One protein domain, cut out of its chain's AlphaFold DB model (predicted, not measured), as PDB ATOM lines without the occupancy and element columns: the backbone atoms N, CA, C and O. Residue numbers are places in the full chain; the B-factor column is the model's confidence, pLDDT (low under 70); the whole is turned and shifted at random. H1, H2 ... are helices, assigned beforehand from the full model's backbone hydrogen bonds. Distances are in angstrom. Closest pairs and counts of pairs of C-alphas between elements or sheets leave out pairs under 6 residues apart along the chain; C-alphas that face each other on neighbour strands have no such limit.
ATOM      1  N   GLN A  91      55.071 -32.055 -21.758       57.62
ATOM      2  CA  GLN A  91      54.295 -32.365 -20.550       57.62
ATOM      3  C   GLN A  91      53.432 -31.169 -20.116       57.62
ATOM      4  O   GLN A  91      52.227 -31.314 -19.958       57.62
ATOM      5  N   GLN A  92      54.027 -29.969 -20.052       58.69
ATOM      6  CA  GLN A  92      53.300 -28.723 -19.781       58.69
ATOM      7  C   GLN A  92      52.219 -28.452 -20.837       58.69
ATOM      8  O   GLN A  92      51.133 -28.002 -20.501       58.69
ATOM      9  N   HIS A  93      52.472 -28.758 -22.114       59.66
ATOM     10  CA  HIS A  93      51.456 -28.629 -23.160       59.66
ATOM     11  C   HIS A  93      50.284 -29.597 -22.964       59.66
ATOM     12  O   HIS A  93      49.144 -29.187 -23.147       59.66
ATOM     13  N   ILE A  94      50.543 -30.850 -22.578       60.62
ATOM     14  CA  ILE A  94      49.489 -31.831 -22.284       60.62
ATOM     15  C   ILE A  94      48.674 -31.386 -21.067       60.62
ATOM     16  O   ILE A  94      47.450 -31.419 -21.123       60.62
ATOM     17  N   GLU A  95      49.328 -30.925 -20.000       61.78
ATOM     18  CA  GLU A  95      48.660 -30.422 -18.792       61.78
ATOM     19  C   GLU A  95      47.801 -29.187 -19.091       61.78
ATOM     20  O   GLU A  95      46.631 -29.152 -18.715       61.78
ATOM     21  N   HIS A  96      48.338 -28.211 -19.834       60.47
ATOM     22  CA  HIS A  96      47.576 -27.042 -20.273       60.47
ATOM     23  C   HIS A  96      46.405 -27.438 -21.167       60.47
ATOM     24  O   HIS A  96      45.284 -27.008 -20.914       60.47
ATOM     25  N   ARG A  97      46.630 -28.288 -22.170       63.84
ATOM     26  CA  ARG A  97      45.572 -28.749 -23.070       63.84
ATOM     27  C   ARG A  97      44.470 -29.479 -22.308       63.84
ATOM     28  O   ARG A  97      43.305 -29.173 -22.511       63.84
ATOM     29  N   TYR A  98      44.823 -30.383 -21.399       66.19
ATOM     30  CA  TYR A  98      43.858 -31.119 -20.584       66.19
ATOM     31  C   TYR A  98      43.072 -30.198 -19.642       66.19
ATOM     32  O   TYR A  98      41.851 -30.319 -19.515       66.19
ATOM     33  N   ALA A  99      43.746 -29.235 -19.005       63.88
ATOM     34  CA  ALA A  99      43.087 -28.225 -18.183       63.88
ATOM     35  C   ALA A  99      42.118 -27.370 -19.015       63.88
ATOM     36  O   ALA A  99      41.019 -27.070 -18.550       63.88
ATOM     37  N   GLN A 100      42.490 -27.023 -20.250       60.75
ATOM     38  CA  GLN A 100      41.642 -26.249 -21.156       60.75
ATOM     39  C   GLN A 100      40.481 -27.065 -21.728       60.75
ATOM     40  O   GLN A 100      39.366 -26.560 -21.760       60.75
ATOM     41  N   GLU A 101      40.680 -28.335 -22.081       64.06
ATOM     42  CA  GLU A 101      39.594 -29.253 -22.457       64.06
ATOM     43  C   GLU A 101      38.607 -29.428 -21.292       64.06
ATOM     44  O   GLU A 101      37.398 -29.341 -21.486       64.06
ATOM     45  N   THR A 102      39.101 -29.554 -20.057       66.12
ATOM     46  CA  THR A 102      38.242 -29.641 -18.863       66.12
ATOM     47  C   THR A 102      37.461 -28.345 -18.625       66.12
ATOM     48  O   THR A 102      36.265 -28.388 -18.326       66.12
ATOM     49  N   LYS A 103      38.116 -27.181 -18.753       59.91
ATOM     50  CA  LYS A 103      37.455 -25.868 -18.670       59.91
ATOM     51  C   LYS A 103      36.404 -25.718 -19.767       59.91
ATOM     52  O   LYS A 103      35.301 -25.270 -19.472       59.91
ATOM     53  N   ARG A 104      36.713 -26.155 -20.989       61.91
ATOM     54  CA  ARG A 104      35.806 -26.153 -22.136       61.91
ATOM     55  C   ARG A 104      34.574 -27.012 -21.883       61.91
ATOM     56  O   ARG A 104      33.479 -26.480 -21.969       61.91
ATOM     57  N   SER A 105      34.726 -28.276 -21.487       63.69
ATOM     58  CA  SER A 105      33.575 -29.145 -21.202       63.69
ATOM     59  C   SER A 105      32.710 -28.612 -20.057       63.69
ATOM     60  O   SER A 105      31.488 -28.715 -20.103       63.69
ATOM     61  N   ARG A 106      33.319 -27.998 -19.032       67.06
ATOM     62  CA  ARG A 106      32.568 -27.327 -17.957       67.06
ATOM     63  C   ARG A 106      31.856 -26.063 -18.441       67.06
ATOM     64  O   ARG A 106      30.752 -25.794 -17.985       67.06
ATOM     65  N   GLY A 107      32.481 -25.298 -19.332       62.38
ATOM     66  CA  GLY A 107      31.896 -24.110 -19.949       62.38
ATOM     67  C   GLY A 107      30.732 -24.445 -20.881       62.38
ATOM     68  O   GLY A 107      29.714 -23.770 -20.819       62.38
ATOM     69  N   GLU A 108      30.856 -25.510 -21.677       67.88
ATOM     70  CA  GLU A 108      29.792 -26.047 -22.539       67.88
ATOM     71  C   GLU A 108      28.601 -26.513 -21.691       67.88
ATOM     72  O   GLU A 108      27.484 -26.049 -21.902       67.88
ATOM     73  N   LEU A 109      28.847 -27.300 -20.636       69.38
ATOM     74  CA  LEU A 109      27.796 -27.698 -19.690       69.38
ATOM     75  C   LEU A 109      27.143 -26.484 -19.003       69.38
ATOM     76  O   LEU A 109      25.929 -26.438 -18.833       69.38
ATOM     77  N   GLY A 110      27.941 -25.489 -18.606       66.81
ATOM     78  CA  GLY A 110      27.432 -24.251 -18.014       66.81
ATOM     79  C   GLY A 110      26.566 -23.441 -18.982       66.81
ATOM     80  O   GLY A 110      25.540 -22.905 -18.570       66.81
ATOM     81  N   ALA A 111      26.947 -23.386 -20.260       66.56
ATOM     82  CA  ALA A 111      26.182 -22.736 -21.319       66.56
ATOM     83  C   ALA A 111      24.845 -23.451 -21.566       66.56
ATOM     84  O   ALA A 111      23.807 -22.795 -21.593       66.56
ATOM     85  N   GLU A 112      24.842 -24.784 -21.646       72.44
ATOM     86  CA  GLU A 112      23.617 -25.586 -21.773       72.44
ATOM     87  C   GLU A 112      22.663 -25.361 -20.593       72.44
ATOM     88  O   GLU A 112      21.468 -25.136 -20.787       72.44
ATOM     89  N   MET A 113      23.189 -25.363 -19.363       73.69
ATOM     90  CA  MET A 113      22.389 -25.099 -18.164       73.69
ATOM     91  C   MET A 113      21.820 -23.675 -18.145       73.69
ATOM     92  O   MET A 113      20.662 -23.493 -17.771       73.69
ATOM     93  N   ALA A 114      22.609 -22.672 -18.543       72.12
ATOM     94  CA  ALA A 114      22.159 -21.283 -18.613       72.12
ATOM     95  C   ALA A 114      21.080 -21.092 -19.689       72.12
ATOM     96  O   ALA A 114      20.063 -20.457 -19.423       72.12
ATOM     97  N   ALA A 115      21.261 -21.688 -20.870       76.94
ATOM     98  CA  ALA A 115      20.267 -21.660 -21.935       76.94
ATOM     99  C   ALA A 115      18.955 -22.329 -21.501       76.94
ATOM    100  O   ALA A 115      17.890 -21.735 -21.645       76.94
ATOM    101  N   ALA A 116      19.025 -23.509 -20.878       75.94
ATOM    102  CA  ALA A 116      17.845 -24.193 -20.353       75.94
ATOM    103  C   ALA A 116      17.128 -23.382 -19.259       75.94
ATOM    104  O   ALA A 116      15.901 -23.367 -19.202       75.94
ATOM    105  N   ALA A 117      17.877 -22.689 -18.395       77.75
ATOM    106  CA  ALA A 117      17.297 -21.815 -17.378       77.75
ATOM    107  C   ALA A 117      16.584 -20.599 -17.994       77.75
ATOM    108  O   ALA A 117      15.515 -20.226 -17.515       77.75
ATOM    109  N   LEU A 118      17.148 -20.003 -19.049       81.19
ATOM    110  CA  LEU A 118      16.543 -18.878 -19.768       81.19
ATOM    111  C   LEU A 118      15.290 -19.290 -20.546       81.19
ATOM    112  O   LEU A 118      14.293 -18.578 -20.490       81.19
ATOM    113  N   ASP A 119      15.309 -20.445 -21.211       83.88
ATOM    114  CA  ASP A 119      14.133 -20.972 -21.914       83.88
ATOM    115  C   ASP A 119      13.013 -21.330 -20.922       83.88
ATOM    116  O   ASP A 119      11.860 -20.943 -21.103       83.88
ATOM    117  N   HIS A 120      13.360 -21.936 -19.778       82.75
ATOM    118  CA  HIS A 120      12.396 -22.166 -18.700       82.75
ATOM    119  C   HIS A 120      11.843 -20.859 -18.107       82.75
ATOM    120  O   HIS A 120      10.656 -20.773 -17.791       82.75
ATOM    121  N   ALA A 121      12.685 -19.831 -17.954       79.56
ATOM    122  CA  ALA A 121      12.249 -18.515 -17.498       79.56
ATOM    123  C   ALA A 121      11.309 -17.845 -18.507       79.56
ATOM    124  O   ALA A 121      10.359 -17.192 -18.084       79.56
ATOM    125  N   ALA A 122      11.536 -18.035 -19.812       84.69
ATOM    126  CA  ALA A 122      10.634 -17.575 -20.860       84.69
ATOM    127  C   ALA A 122       9.267 -18.271 -20.762       84.69
ATOM    128  O   ALA A 122       8.244 -17.595 -20.727       84.69
ATOM    129  N   ASP A 123       9.236 -19.599 -20.614       83.62
ATOM    130  CA  ASP A 123       7.986 -20.357 -20.451       83.62
ATOM    131  C   ASP A 123       7.194 -19.950 -19.195       83.62
ATOM    132  O   ASP A 123       5.961 -19.973 -19.186       83.62
ATOM    133  N   ALA A 124       7.893 -19.587 -18.118       86.19
ATOM    134  CA  ALA A 124       7.287 -19.142 -16.867       86.19
ATOM    135  C   ALA A 124       6.940 -17.639 -16.848       86.19
ATOM    136  O   ALA A 124       6.349 -17.164 -15.872       86.19
ATOM    137  N   TRP A 125       7.315 -16.876 -17.880       84.75
ATOM    138  CA  TRP A 125       7.135 -15.429 -17.910       84.75
ATOM    139  C   TRP A 125       5.679 -15.056 -18.199       84.75
ATOM    140  O   TRP A 125       5.109 -15.407 -19.225       84.75
ATOM    141  N   VAL A 126       5.072 -14.294 -17.288       81.50
ATOM    142  CA  VAL A 126       3.674 -13.822 -17.403       81.50
ATOM    143  C   VAL A 126       3.615 -12.320 -17.748       81.50
ATOM    144  O   VAL A 126       2.572 -11.683 -17.630       81.50
ATOM    145  N   GLY A 127       4.755 -11.727 -18.119       77.44
ATOM    146  CA  GLY A 127       4.900 -10.300 -18.418       77.44
ATOM    147  C   GLY A 127       4.882  -9.984 -19.917       77.44
ATOM    148  O   GLY A 127       4.139 -10.576 -20.691       77.44
ATOM    149  N   ASP A 128       5.705  -9.017 -20.326       84.88
ATOM    150  CA  ASP A 128       5.818  -8.570 -21.719       84.88
ATOM    151  C   ASP A 128       6.373  -9.673 -22.644       84.88
ATOM    152  O   ASP A 128       7.419 -10.263 -22.356       84.88
ATOM    153  N   ALA A 129       5.705  -9.906 -23.778       82.12
ATOM    154  CA  ALA A 129       6.104 -10.888 -24.793       82.12
ATOM    155  C   ALA A 129       7.475 -10.587 -25.435       82.12
ATOM    156  O   ALA A 129       8.153 -11.488 -25.921       82.12
ATOM    157  N   THR A 130       7.912  -9.330 -25.423       79.94
ATOM    158  CA  THR A 130       9.234  -8.890 -25.893       79.94
ATOM    159  C   THR A 130      10.341  -9.421 -24.988       79.94
ATOM    160  O   THR A 130      11.389  -9.840 -25.474       79.94
ATOM    161  N   VAL A 131      10.102  -9.450 -23.673       73.56
ATOM    162  CA  VAL A 131      11.051 -10.005 -22.698       73.56
ATOM    163  C   VAL A 131      11.109 -11.526 -22.829       73.56
ATOM    164  O   VAL A 131      12.199 -12.087 -22.830       73.56
ATOM    165  N   GLU A 132       9.965 -12.184 -23.037       82.00
ATOM    166  CA  GLU A 132       9.921 -13.620 -23.342       82.00
ATOM    167  C   GLU A 132      10.749 -13.961 -24.594       82.00
ATOM    168  O   GLU A 132      11.615 -14.835 -24.557       82.00
ATOM    169  N   GLN A 133      10.525 -13.247 -25.702       80.12
ATOM    170  CA  GLN A 133      11.264 -13.465 -26.949       80.12
ATOM    171  C   GLN A 133      12.759 -13.197 -26.790       80.12
ATOM    172  O   GLN A 133      13.577 -13.926 -27.351       80.12
ATOM    173  N   TRP A 134      13.125 -12.178 -26.011       83.94
ATOM    174  CA  TRP A 134      14.520 -11.894 -25.704       83.94
ATOM    175  C   TRP A 134      15.174 -13.032 -24.905       83.94
ATOM    176  O   TRP A 134      16.272 -13.460 -25.264       83.94
ATOM    177  N   LEU A 135      14.497 -13.571 -23.883       81.00
ATOM    178  CA  LEU A 135      14.997 -14.698 -23.083       81.00
ATOM    179  C   LEU A 135      15.270 -15.930 -23.957       81.00
ATOM    180  O   LEU A 135      16.352 -16.512 -23.864       81.00
ATOM    181  N   ARG A 136      14.338 -16.279 -24.855       84.62
ATOM    182  CA  ARG A 136      14.513 -17.399 -25.800       84.62
ATOM    183  C   ARG A 136      15.657 -17.151 -26.781       84.62
ATOM    184  O   ARG A 136      16.540 -17.991 -26.922       84.62
ATOM    185  N   ALA A 137      15.705 -15.970 -27.399       81.69
ATOM    186  CA  ALA A 137      16.787 -15.613 -28.318       81.69
ATOM    187  C   ALA A 137      18.163 -15.631 -27.628       81.69
ATOM    188  O   ALA A 137      19.172 -15.980 -28.243       81.69
ATOM    189  N   ARG A 138      18.219 -15.284 -26.336       78.56
ATOM    190  CA  ARG A 138      19.451 -15.349 -25.549       78.56
ATOM    191  C   ARG A 138      19.850 -16.786 -25.221       78.56
ATOM    192  O   ARG A 138      21.039 -17.092 -25.293       78.56
ATOM    193  N   ALA A 139      18.889 -17.654 -24.906       79.88
ATOM    194  CA  ALA A 139      19.135 -19.083 -24.728       79.88
ATOM    195  C   ALA A 139      19.755 -19.698 -25.995       79.88
ATOM    196  O   ALA A 139      20.820 -20.315 -25.919       79.88
ATOM    197  N   ASP A 140      19.158 -19.433 -27.161       77.44
ATOM    198  CA  ASP A 140      19.663 -19.897 -28.458       77.44
ATOM    199  C   ASP A 140      21.082 -19.388 -28.737       77.44
ATOM    200  O   ASP A 140      21.958 -20.142 -29.162       77.44
ATOM    201  N   HIS A 141      21.345 -18.115 -28.436       70.69
ATOM    202  CA  HIS A 141      22.659 -17.513 -28.640       70.69
ATOM    203  C   HIS A 141      23.754 -18.139 -27.762       70.69
ATOM    204  O   HIS A 141      24.879 -18.345 -28.218       70.69
ATOM    205  N   ILE A 142      23.439 -18.473 -26.506       69.88
ATOM    206  CA  ILE A 142      24.381 -19.146 -25.598       69.88
ATOM    207  C   ILE A 142      24.716 -20.555 -26.113       69.88
ATOM    208  O   ILE A 142      25.881 -20.964 -26.058       69.88
ATOM    209  N   ILE A 143      23.726 -21.272 -26.660       71.19
ATOM    210  CA  ILE A 143      23.936 -22.579 -27.303       71.19
ATOM    211  C   ILE A 143      24.825 -22.430 -28.543       71.19
ATOM    212  O   ILE A 143      25.778 -23.193 -28.700       71.19
ATOM    213  N   GLU A 144      24.561 -21.438 -29.398       69.06
ATOM    214  CA  GLU A 144      25.344 -21.189 -30.615       69.06
ATOM    215  C   GLU A 144      26.818 -20.878 -30.304       69.06
ATOM    216  O   GLU A 144      27.724 -21.376 -30.975       69.06
ATOM    217  N   LEU A 145      27.081 -20.082 -29.264       63.75
ATOM    218  CA  LEU A 145      28.442 -19.721 -28.866       63.75
ATOM    219  C   LEU A 145      29.180 -20.847 -28.124       63.75
ATOM    220  O   LEU A 145      30.416 -20.899 -28.152       63.75
ATOM    221  N   GLY A 146      28.456 -21.746 -27.451       57.28
ATOM    222  CA  GLY A 146      29.033 -22.847 -26.677       57.28
ATOM    223  C   GLY A 146      29.873 -22.385 -25.479       57.28
ATOM    224  O   GLY A 146      30.797 -23.085 -25.060       57.28
ATOM    225  N   TYR A 147      29.640 -21.169 -24.981       58.62
ATOM    226  CA  TYR A 147      30.145 -20.661 -23.704       58.62
ATOM    227  C   TYR A 147      29.243 -19.521 -23.217       58.62
ATOM    228  O   TYR A 147      28.592 -18.848 -24.012       58.62
ATOM    229  N   TYR A 148      29.234 -19.296 -21.906       51.09
ATOM    230  CA  TYR A 148      28.527 -18.178 -21.293       51.09
ATOM    231  C   TYR A 148      29.400 -16.913 -21.307       51.09
ATOM    232  O   TYR A 148      30.488 -16.896 -20.729       51.09
ATOM    233  N   ASP A 149      28.936 -15.861 -21.975       55.44
ATOM    234  CA  ASP A 149      29.633 -14.587 -22.207       55.44
ATOM    235  C   ASP A 149      29.262 -13.472 -21.200       55.44
ATOM    236  O   ASP A 149      29.893 -12.412 -21.214       55.44
ATOM    237  N   GLY A 150      28.308 -13.730 -20.295       51.41
ATOM    238  CA  GLY A 150      27.723 -12.764 -19.347       51.41
ATOM    239  C   GLY A 150      26.291 -12.360 -19.736       51.41
ATOM    240  O   GLY A 150      25.854 -12.645 -20.846       51.41
TER     241      GLY A 150
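This is residues 91 to 150 of the 162 residues of an uncharacterized protein of Brachybacterium saurashtrense (UniProt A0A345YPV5). A long helical hairpin of unequal arms: the long helix H1 runs nearly the whole length, and the shorter H2 folds back along its far part, leaving residues 91 to 103 of H1 sticking out. The 60 printed residues hold two named helices, H1 then H2, and no named strand, an all-helix class. The outline is a rod spanning 54 by 14 by 14 A, only just loose, close to extended, with a radius of gyration of the C-alphas of 15.4 A.

H1, residues 91 to 123, begins at C-alpha 91 (54.295, -32.365, -20.550) and measures 47.8 A from first to last C-alpha. H2, residues 129 to 145, measures 24.4 A and ends at C-alpha 145 (28.442, -19.721, -28.866).

H1 touches H2 with residues 111 to 123 alone; the closest C-alphas, of Ala 115 and Ala 139, are 4.0 A apart. The two form a helical hairpin, running opposite ways at a shallow tilt of 19 degrees. In H1 and H2 every O i to N i+4 pair is within hydrogen-bond range.

The C-alphas farthest apart, of Gln 91 and Gly 127, are 54.1 A apart. The printed part has no cut, and the link from H1 to H2 is tight. Mean pLDDT of the printed part is 71.2; residues 91 to 111, 142 and 144 to 150 are under 70.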